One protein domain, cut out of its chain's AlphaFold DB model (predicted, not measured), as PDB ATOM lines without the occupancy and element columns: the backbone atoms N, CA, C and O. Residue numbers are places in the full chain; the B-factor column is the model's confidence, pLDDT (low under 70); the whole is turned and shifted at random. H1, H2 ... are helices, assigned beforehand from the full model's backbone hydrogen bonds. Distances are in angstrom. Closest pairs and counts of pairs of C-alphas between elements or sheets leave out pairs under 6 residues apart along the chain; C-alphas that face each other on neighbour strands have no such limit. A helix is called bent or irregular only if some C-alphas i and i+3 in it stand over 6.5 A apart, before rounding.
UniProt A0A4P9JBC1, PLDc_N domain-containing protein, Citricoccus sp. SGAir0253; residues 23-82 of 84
ATOM      1  N   THR A  23       3.880  16.895   3.767       95.44
ATOM      2  CA  THR A  23       3.249  17.647   2.674       95.44
ATOM      3  C   THR A  23       1.756  17.298   2.573       95.44
ATOM      4  O   THR A  23       1.367  16.180   2.927       95.44
ATOM      5  N   PRO A  24       0.900  18.187   2.033       96.50
ATOM      6  CA  PRO A  24      -0.531  17.905   1.890       96.50
ATOM      7  C   PRO A  24      -0.825  16.593   1.148       96.50
ATOM      8  O   PRO A  24      -1.709  15.840   1.541       96.50
ATOM      9  N   ARG A  25      -0.021  16.261   0.127       96.00
ATOM     10  CA  ARG A  25      -0.132  14.990  -0.610       96.00
ATOM     11  C   ARG A  25       0.191  13.776   0.260       96.00
ATOM     12  O   ARG A  25      -0.468  12.753   0.132       96.00
ATOM     13  N   GLN A  26       1.187  13.876   1.143       93.81
ATOM     14  CA  GLN A  26       1.526  12.797   2.074       93.81
ATOM     15  C   GLN A  26       0.424  12.589   3.112       93.81
ATOM     16  O   GLN A  26       0.058  11.448   3.377       93.81
ATOM     17  N   GLN A  27      -0.129  13.672   3.664       95.31
ATOM     18  CA  GLN A  27      -1.255  13.586   4.595       95.31
ATOM     19  C   GLN A  27      -2.480  12.961   3.921       95.31
ATOM     20  O   GLN A  27      -3.059  12.021   4.464       95.31
ATOM     21  N   ALA A  28      -2.818  13.417   2.709       96.88
ATOM     22  CA  ALA A  28      -3.903  12.851   1.916       96.88
ATOM     23  C   ALA A  28      -3.685  11.355   1.653       96.88
ATOM     24  O   ALA A  28      -4.574  10.560   1.926       96.88
ATOM     25  N   ALA A  29      -2.484  10.950   1.227       95.88
ATOM     26  CA  ALA A  29      -2.171   9.543   0.989       95.88
ATOM     27  C   ALA A  29      -2.349   8.679   2.248       95.88
ATOM     28  O   ALA A  29      -2.935   7.602   2.166       95.88
ATOM     29  N   VAL A  30      -1.890   9.146   3.415       93.62
ATOM     30  CA  VAL A  30      -2.067   8.408   4.677       93.62
ATOM     31  C   VAL A  30      -3.547   8.283   5.039       93.62
ATOM     32  O   VAL A  30      -3.989   7.191   5.390       93.62
ATOM     33  N   LEU A  31      -4.320   9.367   4.924       95.38
ATOM     34  CA  LEU A  31      -5.754   9.347   5.220       95.38
ATOM     35  C   LEU A  31      -6.520   8.437   4.256       95.38
ATOM     36  O   LEU A  31      -7.324   7.623   4.703       95.38
ATOM     37  N   THR A  32      -6.247   8.523   2.954       97.31
ATOM     38  CA  THR A  32      -6.890   7.684   1.937       97.31
ATOM     39  C   THR A  32      -6.572   6.211   2.161       97.31
ATOM     40  O   THR A  32      -7.492   5.406   2.288       97.31
ATOM     41  N   LEU A  33      -5.290   5.847   2.268       94.06
ATOM     42  CA  LEU A  33      -4.887   4.451   2.454       94.06
ATOM     43  C   LEU A  33      -5.407   3.884   3.780       94.06
ATOM     44  O   LEU A  33      -5.933   2.774   3.803       94.06
ATOM     45  N   GLY A  34      -5.325   4.665   4.862       93.19
ATOM     46  CA  GLY A  34      -5.872   4.274   6.159       93.19
ATOM     47  C   GLY A  34      -7.383   4.044   6.110       93.19
ATOM     48  O   GLY A  34      -7.865   3.041   6.629       93.19
ATOM     49  N   SER A  35      -8.129   4.919   5.429       96.31
ATOM     50  CA  SER A  35      -9.589   4.793   5.295       96.31
ATOM     51  C   SER A  35      -9.990   3.570   4.473       96.31
ATOM     52  O   SER A  35     -10.916   2.853   4.851       96.31
ATOM     53  N   VAL A  36      -9.271   3.297   3.380       96.44
ATOM     54  CA  VAL A  36      -9.489   2.103   2.553       96.44
ATOM     55  C   VAL A  36      -9.236   0.841   3.374       96.44
ATOM     56  O   VAL A  36     -10.080  -0.052   3.395       96.44
ATOM     57  N   GLN A  37      -8.117   0.779   4.099       92.75
ATOM     58  CA  GLN A  37      -7.770  -0.394   4.898       92.75
ATOM     59  C   GLN A  37      -8.770  -0.636   6.038       92.75
ATOM     60  O   GLN A  37      -9.185  -1.775   6.254       92.75
ATOM     61  N   LEU A  38      -9.202   0.424   6.730       93.81
ATOM     62  CA  LEU A  38     -10.237   0.347   7.767       93.81
ATOM     63  C   LEU A  38     -11.578  -0.136   7.207       93.81
ATOM     64  O   LEU A  38     -12.202  -1.019   7.791       93.81
ATOM     65  N   SER A  39     -11.996   0.411   6.064       96.56
ATOM     66  CA  SER A  39     -13.240   0.012   5.400       96.56
ATOM     67  C   SER A  39     -13.205  -1.461   5.004       96.56
ATOM     68  O   SER A  39     -14.134  -2.198   5.316       96.56
ATOM     69  N   LEU A  40     -12.104  -1.920   4.401       95.31
ATOM     70  CA  LEU A  40     -11.929  -3.325   4.027       95.31
ATOM     71  C   LEU A  40     -11.974  -4.259   5.239       95.31
ATOM     72  O   LEU A  40     -12.660  -5.276   5.188       95.31
ATOM     73  N   ALA A  41     -11.291  -3.914   6.334       93.19
ATOM     74  CA  ALA A  41     -11.317  -4.715   7.555       93.19
ATOM     75  C   ALA A  41     -12.733  -4.800   8.151       93.19
ATOM     76  O   ALA A  41     -13.196  -5.888   8.492       93.19
ATOM     77  N   ALA A  42     -13.446  -3.670   8.215       94.69
ATOM     78  CA  ALA A  42     -14.819  -3.621   8.706       94.69
ATOM     79  C   ALA A  42     -15.770  -4.444   7.827       94.69
ATOM     80  O   ALA A  42     -16.559  -5.237   8.344       94.69
ATOM     81  N   THR A  43     -15.672  -4.309   6.501       95.81
ATOM     82  CA  THR A  43     -16.463  -5.102   5.556       95.81
ATOM     83  C   THR A  43     -16.149  -6.591   5.675       95.81
ATOM     84  O   THR A  43     -17.080  -7.389   5.692       95.81
ATOM     85  N   ALA A  44     -14.880  -6.978   5.822       94.00
ATOM     86  CA  ALA A  44     -14.486  -8.377   5.975       94.00
ATOM     87  C   ALA A  44     -15.027  -8.995   7.274       94.00
ATOM     88  O   ALA A  44     -15.551 -10.107   7.255       94.00
ATOM     89  N   TRP A  45     -14.972  -8.273   8.397       93.31
ATOM     90  CA  TRP A  45     -15.605  -8.733   9.637       93.31
ATOM     91  C   TRP A  45     -17.129  -8.796   9.532       93.31
ATOM     92  O   TRP A  45     -17.725  -9.757  10.015       93.31
ATOM     93  N   ALA A  46     -17.766  -7.818   8.884       94.62
ATOM     94  CA  ALA A  46     -19.210  -7.832   8.669       94.62
ATOM     95  C   ALA A  46     -19.647  -9.011   7.781       94.62
ATOM     96  O   ALA A  46     -20.637  -9.672   8.088       94.62
ATOM     97  N   ASP A  47     -18.903  -9.299   6.712       93.62
ATOM     98  CA  ASP A  47     -19.127 -10.453   5.837       93.62
ATOM     99  C   ASP A  47     -18.953 -11.772   6.608       93.62
ATOM    100  O   ASP A  47     -19.855 -12.610   6.609       93.62
ATOM    101  N   LEU A  48     -17.870 -11.909   7.379       92.44
ATOM    102  CA  LEU A  48     -17.600 -13.088   8.208       92.44
ATOM    103  C   LEU A  48     -18.675 -13.329   9.285       92.44
ATOM    104  O   LEU A  48     -19.033 -14.476   9.582       92.44
ATOM    105  N   ALA A  49     -19.200 -12.252   9.874       90.00
ATOM    106  CA  ALA A  49     -20.275 -12.321  10.858       90.00
ATOM    107  C   ALA A  49     -21.598 -12.774  10.220       90.00
ATOM    108  O   ALA A  49     -22.301 -13.596  10.805       90.00
ATOM    109  N   ARG A  50     -21.914 -12.275   9.016       92.19
ATOM    110  CA  ARG A  50     -23.180 -12.547   8.315       92.19
ATOM    111  C   ARG A  50     -23.217 -13.899   7.603       92.19
ATOM    112  O   ARG A  50     -24.283 -14.502   7.546       92.19
ATOM    113  N   ARG A  51     -22.099 -14.382   7.050       89.19
ATOM    114  CA  ARG A  51     -22.070 -15.660   6.316       89.19
ATOM    115  C   ARG A  51     -22.313 -16.847   7.245       89.19
ATOM    116  O   ARG A  51     -21.716 -16.879   8.320       89.19
ATOM    117  N   PRO A  52     -23.116 -17.854   6.870       85.00
ATOM    118  CA  PRO A  52     -23.211 -19.094   7.637       85.00
ATOM    119  C   PRO A  52     -21.855 -19.815   7.671       85.00
ATOM    120  O   PRO A  52     -21.040 -19.680   6.757       85.00
ATOM    121  N   ALA A  53     -21.581 -20.537   8.761       82.00
ATOM    122  CA  ALA A  53     -20.263 -21.127   8.997       82.00
ATOM    123  C   ALA A  53     -19.890 -22.182   7.945       82.00
ATOM    124  O   ALA A  53     -18.713 -22.301   7.624       82.00
ATOM    125  N   GLU A  54     -20.875 -22.870   7.355       84.50
ATOM    126  CA  GLU A  54     -20.633 -23.854   6.288       84.50
ATOM    127  C   GLU A  54     -20.062 -23.229   5.001       84.50
ATOM    128  O   GLU A  54     -19.479 -23.931   4.181       84.50
ATOM    129  N   GLN A  55     -20.211 -21.912   4.814       86.31
ATOM    130  CA  GLN A  55     -19.696 -21.181   3.648       86.31
ATOM    131  C   GLN A  55     -18.342 -20.507   3.907       86.31
ATOM    132  O   GLN A  55     -17.822 -19.800   3.042       86.31
ATOM    133  N   VAL A  56     -17.777 -20.683   5.104       89.25
ATOM    134  CA  VAL A  56     -16.480 -20.127   5.489       89.25
ATOM    135  C   VAL A  56     -15.477 -21.270   5.566       89.25
ATOM    136  O   VAL A  56     -15.686 -22.252   6.271       89.25
ATOM    137  N   ASN A  57     -14.361 -21.140   4.850       87.31
ATOM    138  CA  ASN A  57     -13.314 -22.159   4.853       87.31
ATOM    139  C   ASN A  57     -12.603 -22.199   6.214       87.31
ATOM    140  O   ASN A  57     -11.665 -21.441   6.452       87.31
ATOM    141  N   GLY A  58     -13.044 -23.087   7.103       87.81
ATOM    142  CA  GLY A  58     -12.490 -23.252   8.446       87.81
ATOM    143  C   GLY A  58     -13.158 -22.368   9.512       87.81
ATOM    144  O   GLY A  58     -14.168 -21.712   9.256       87.81
ATOM    145  N   PRO A  59     -12.620 -22.344  10.745       89.06
ATOM    146  CA  PRO A  59     -13.285 -21.688  11.866       89.06
ATOM    147  C   PRO A  59     -13.333 -20.167  11.697       89.06
ATOM    148  O   PRO A  59     -12.302 -19.516  11.518       89.06
ATOM    149  N   LYS A  60     -14.517 -19.569  11.866       87.88
ATOM    150  CA  LYS A  60     -14.695 -18.106  11.810       87.88
ATOM    151  C   LYS A  60     -13.759 -17.349  12.757       87.88
ATOM    152  O   LYS A  60     -13.256 -16.288  12.405       87.88
ATOM    153  N   GLY A  61     -13.489 -17.907  13.939       89.06
ATOM    154  CA  GLY A  61     -12.575 -17.301  14.910       89.06
ATOM    155  C   GLY A  61     -11.157 -17.111  14.361       89.06
ATOM    156  O   GLY A  61     -10.547 -16.073  14.600       89.06
ATOM    157  N   VAL A  62     -10.661 -18.059  13.557       92.94
ATOM    158  CA  VAL A  62      -9.336 -17.958  12.928       92.94
ATOM    159  C   VAL A  62      -9.313 -16.798  11.937       92.94
ATOM    160  O   VAL A  62      -8.416 -15.964  11.997       92.94
ATOM    161  N   TRP A  63     -10.333 -16.679  11.085       92.56
ATOM    162  CA  TRP A  63     -10.431 -15.571  10.131       92.56
ATOM    163  C   TRP A  63     -10.570 -14.208  10.807       92.56
ATOM    164  O   TRP A  63      -9.931 -13.250  10.375       92.56
ATOM    165  N   ALA A  64     -11.328 -14.117  11.901       91.06
ATOM    166  CA  ALA A  64     -11.439 -12.883  12.674       91.06
ATOM    167  C   ALA A  64     -10.070 -12.431  13.211       91.06
ATOM    168  O   ALA A  64      -9.720 -11.253  13.083       91.06
ATOM    169  N   VAL A  65      -9.277 -13.374  13.736       92.44
ATOM    170  CA  VAL A  65      -7.905 -13.129  14.200       92.44
ATOM    171  C   VAL A  65      -6.984 -12.754  13.042       92.44
ATOM    172  O   VAL A  65      -6.227 -11.800  13.177       92.44
ATOM    173  N   VAL A  66      -7.055 -13.436  11.896       92.69
ATOM    174  CA  VAL A  66      -6.230 -13.123  10.714       92.69
ATOM    175  C   VAL A  66      -6.489 -11.698  10.218       92.69
ATOM    176  O   VAL A  66      -5.533 -10.946  10.019       92.69
ATOM    177  N   ILE A  67      -7.759 -11.298  10.079       89.50
ATOM    178  CA  ILE A  67      -8.138  -9.928   9.694       89.50
ATOM    179  C   ILE A  67      -7.591  -8.922  10.721       89.50
ATOM    180  O   ILE A  67      -6.980  -7.921  10.348       89.50
ATOM    181  N   GLY A  68      -7.735  -9.216  12.018       88.38
ATOM    182  CA  GLY A  68      -7.229  -8.363  13.095       88.38
ATOM    183  C   GLY A  68      -5.702  -8.242  13.117       88.38
ATOM    184  O   GLY A  68      -5.173  -7.139  13.224       88.38
ATOM    185  N   LEU A  69      -4.968  -9.346  12.975       88.38
ATOM    186  CA  LEU A  69      -3.502  -9.360  12.992       88.38
ATOM    187  C   LEU A  69      -2.897  -8.691  11.757       88.38
ATOM    188  O   LEU A  69      -1.882  -8.004  11.889       88.38
ATOM    189  N   ASN A  70      -3.527  -8.825  10.585       88.50
ATOM    190  CA  ASN A  70      -3.125  -8.089   9.384       88.50
ATOM    191  C   ASN A  70      -3.163  -6.567   9.615       88.50
ATOM    192  O   ASN A  70      -2.300  -5.844   9.120       88.50
ATOM    193  N   PHE A  71      -4.111  -6.097  10.430       83.19
ATOM    194  CA  PHE A  71      -4.237  -4.693  10.806       83.19
ATOM    195  C   PHE A  71      -3.287  -4.293  11.953       83.19
ATOM    196  O   PHE A  71      -2.580  -3.288  11.871       83.19
ATOM    197  N   LEU A  72      -3.224  -5.097  13.019       85.19
ATOM    198  CA  LEU A  72      -2.448  -4.802  14.228       85.19
ATOM    199  C   LEU A  72      -0.932  -4.911  14.025       85.19
ATOM    200  O   LEU A  72      -0.189  -4.130  14.618       85.19
ATOM    201  N   GLY A  73      -0.457  -5.847  13.199       83.44
ATOM    202  CA  GLY A  73       0.973  -6.083  12.977       83.44
ATOM    203  C   GLY A  73       1.718  -4.836  12.479       83.44
ATOM    204  O   GLY A  73       2.655  -4.382  13.143       83.44
ATOM    205  N   PRO A  74       1.286  -4.222  11.362       81.69
ATOM    206  CA  PRO A  74       1.868  -2.980  10.864       81.69
ATOM    207  C   PRO A  74       1.759  -1.826  11.863       81.69
ATOM    208  O   PRO A  74       2.736  -1.102  12.053       81.69
ATOM    209  N   ILE A  75       0.618  -1.668  12.547       82.88
ATOM    210  CA  ILE A  75       0.434  -0.617  13.561       82.88
ATOM    211  C   ILE A  75       1.459  -0.774  14.681       82.88
ATOM    212  O   ILE A  75       2.142   0.188  15.030       82.88
ATOM    213  N   LEU A  76       1.618  -1.986  15.213       84.69
ATOM    214  CA  LEU A  76       2.564  -2.261  16.287       84.69
ATOM    215  C   LEU A  76       4.014  -2.068  15.822       84.69
ATOM    216  O   LEU A  76       4.832  -1.514  16.560       84.69
ATOM    217  N   TYR A  77       4.329  -2.443  14.580       79.94
ATOM    218  CA  TYR A  77       5.630  -2.179  13.974       79.94
ATOM    219  C   TYR A  77       5.904  -0.675  13.845       79.94
ATOM    220  O   TYR A  77       6.954  -0.210  14.277       79.94
ATOM    221  N   PHE A  78       4.967   0.121  13.330       79.44
ATOM    222  CA  PHE A  78       5.161   1.568  13.205       79.44
ATOM    223  C   PHE A  78       5.143   2.301  14.554       79.44
ATOM    224  O   PHE A  78       5.862   3.290  14.702       79.44
ATOM    225  N   ALA A  79       4.389   1.808  15.541       78.56
ATOM    226  CA  ALA A  79       4.317   2.382  16.883       78.56
ATOM    227  C   ALA A  79       5.535   2.037  17.758       78.56
ATOM    228  O   ALA A  79       5.989   2.875  18.537       78.56
ATOM    229  N   ARG A  80       6.056   0.806  17.656       77.81
ATOM    230  CA  ARG A  80       7.056   0.258  18.594       77.81
ATOM    231  C   ARG A  80       8.297  -0.334  17.921       77.81
ATOM    232  O   ARG A  80       9.380  -0.271  18.495       77.81
ATOM    233  N   GLY A  81       8.151  -0.906  16.726       69.94
ATOM    234  CA  GLY A  81       9.232  -1.559  15.974       69.94
ATOM    235  C   GLY A  81      10.109  -0.606  15.154       69.94
ATOM    236  O   GLY A  81      11.289  -0.883  14.936       69.94
ATOM    237  N   ARG A  82       9.575   0.547  14.733       67.88
ATOM    238  CA  ARG A  82      10.312   1.538  13.946       67.88
ATOM    239  C   ARG A  82      11.261   2.334  14.841       67.88
ATOM    240  O   ARG A  82      10.871   3.321  15.464       67.88
TER     241      ARG A  82
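Overview. This is residues 23 to 82 of the 84 residues of the protein "PLDc_N domain-containing protein" of Citricoccus sp. SGAir0253 (UniProt A0A4P9JBC1). A long helical hairpin: H1 is the long arm, and H2 folds back beside its second half, the two spreading apart toward their free ends, residues 23 to 36 and 74 to 80. The printed part has 60 residues with two named helices, H1 then H2, and no named strand, and is all helix. It is a loose rod, spanning 48 by 23 by 12 A, with a radius of gyration of the C-alphas of 14.7 A.

Arrangement. H1, residues 24 to 50, touches H2, residues 60 to 81, with residues 41 to 48 alone. The closest C-alphas, of Ala 41 and Ile 67, are 6.5 A apart. The helices run opposite ways at a shallow tilt of 22 degrees. H2 has a kink of 34 degrees near residue 72; it is neither bent nor irregular, but only just: C-alphas 71 and 74 are 6.3 A apart. Every O i to N i+4 pair is within hydrogen-bond range in H1, and 16 of 18 in H2.

Along the chain. H1 measures 38.5 A from C-alpha 24 at (-0.531, 17.905, 1.890) to C-alpha 50. H2 measures 29.4 A and ends with C-alpha 81 at (9.232, -1.559, 15.974).

Size, cuts and confidence. The C-alphas farthest apart, of Thr 23 and Glu 54, are 48.0 A apart. The printed part has no cut, and the nine-residue link is short. Residues 81 to 82 have pLDDT under 70.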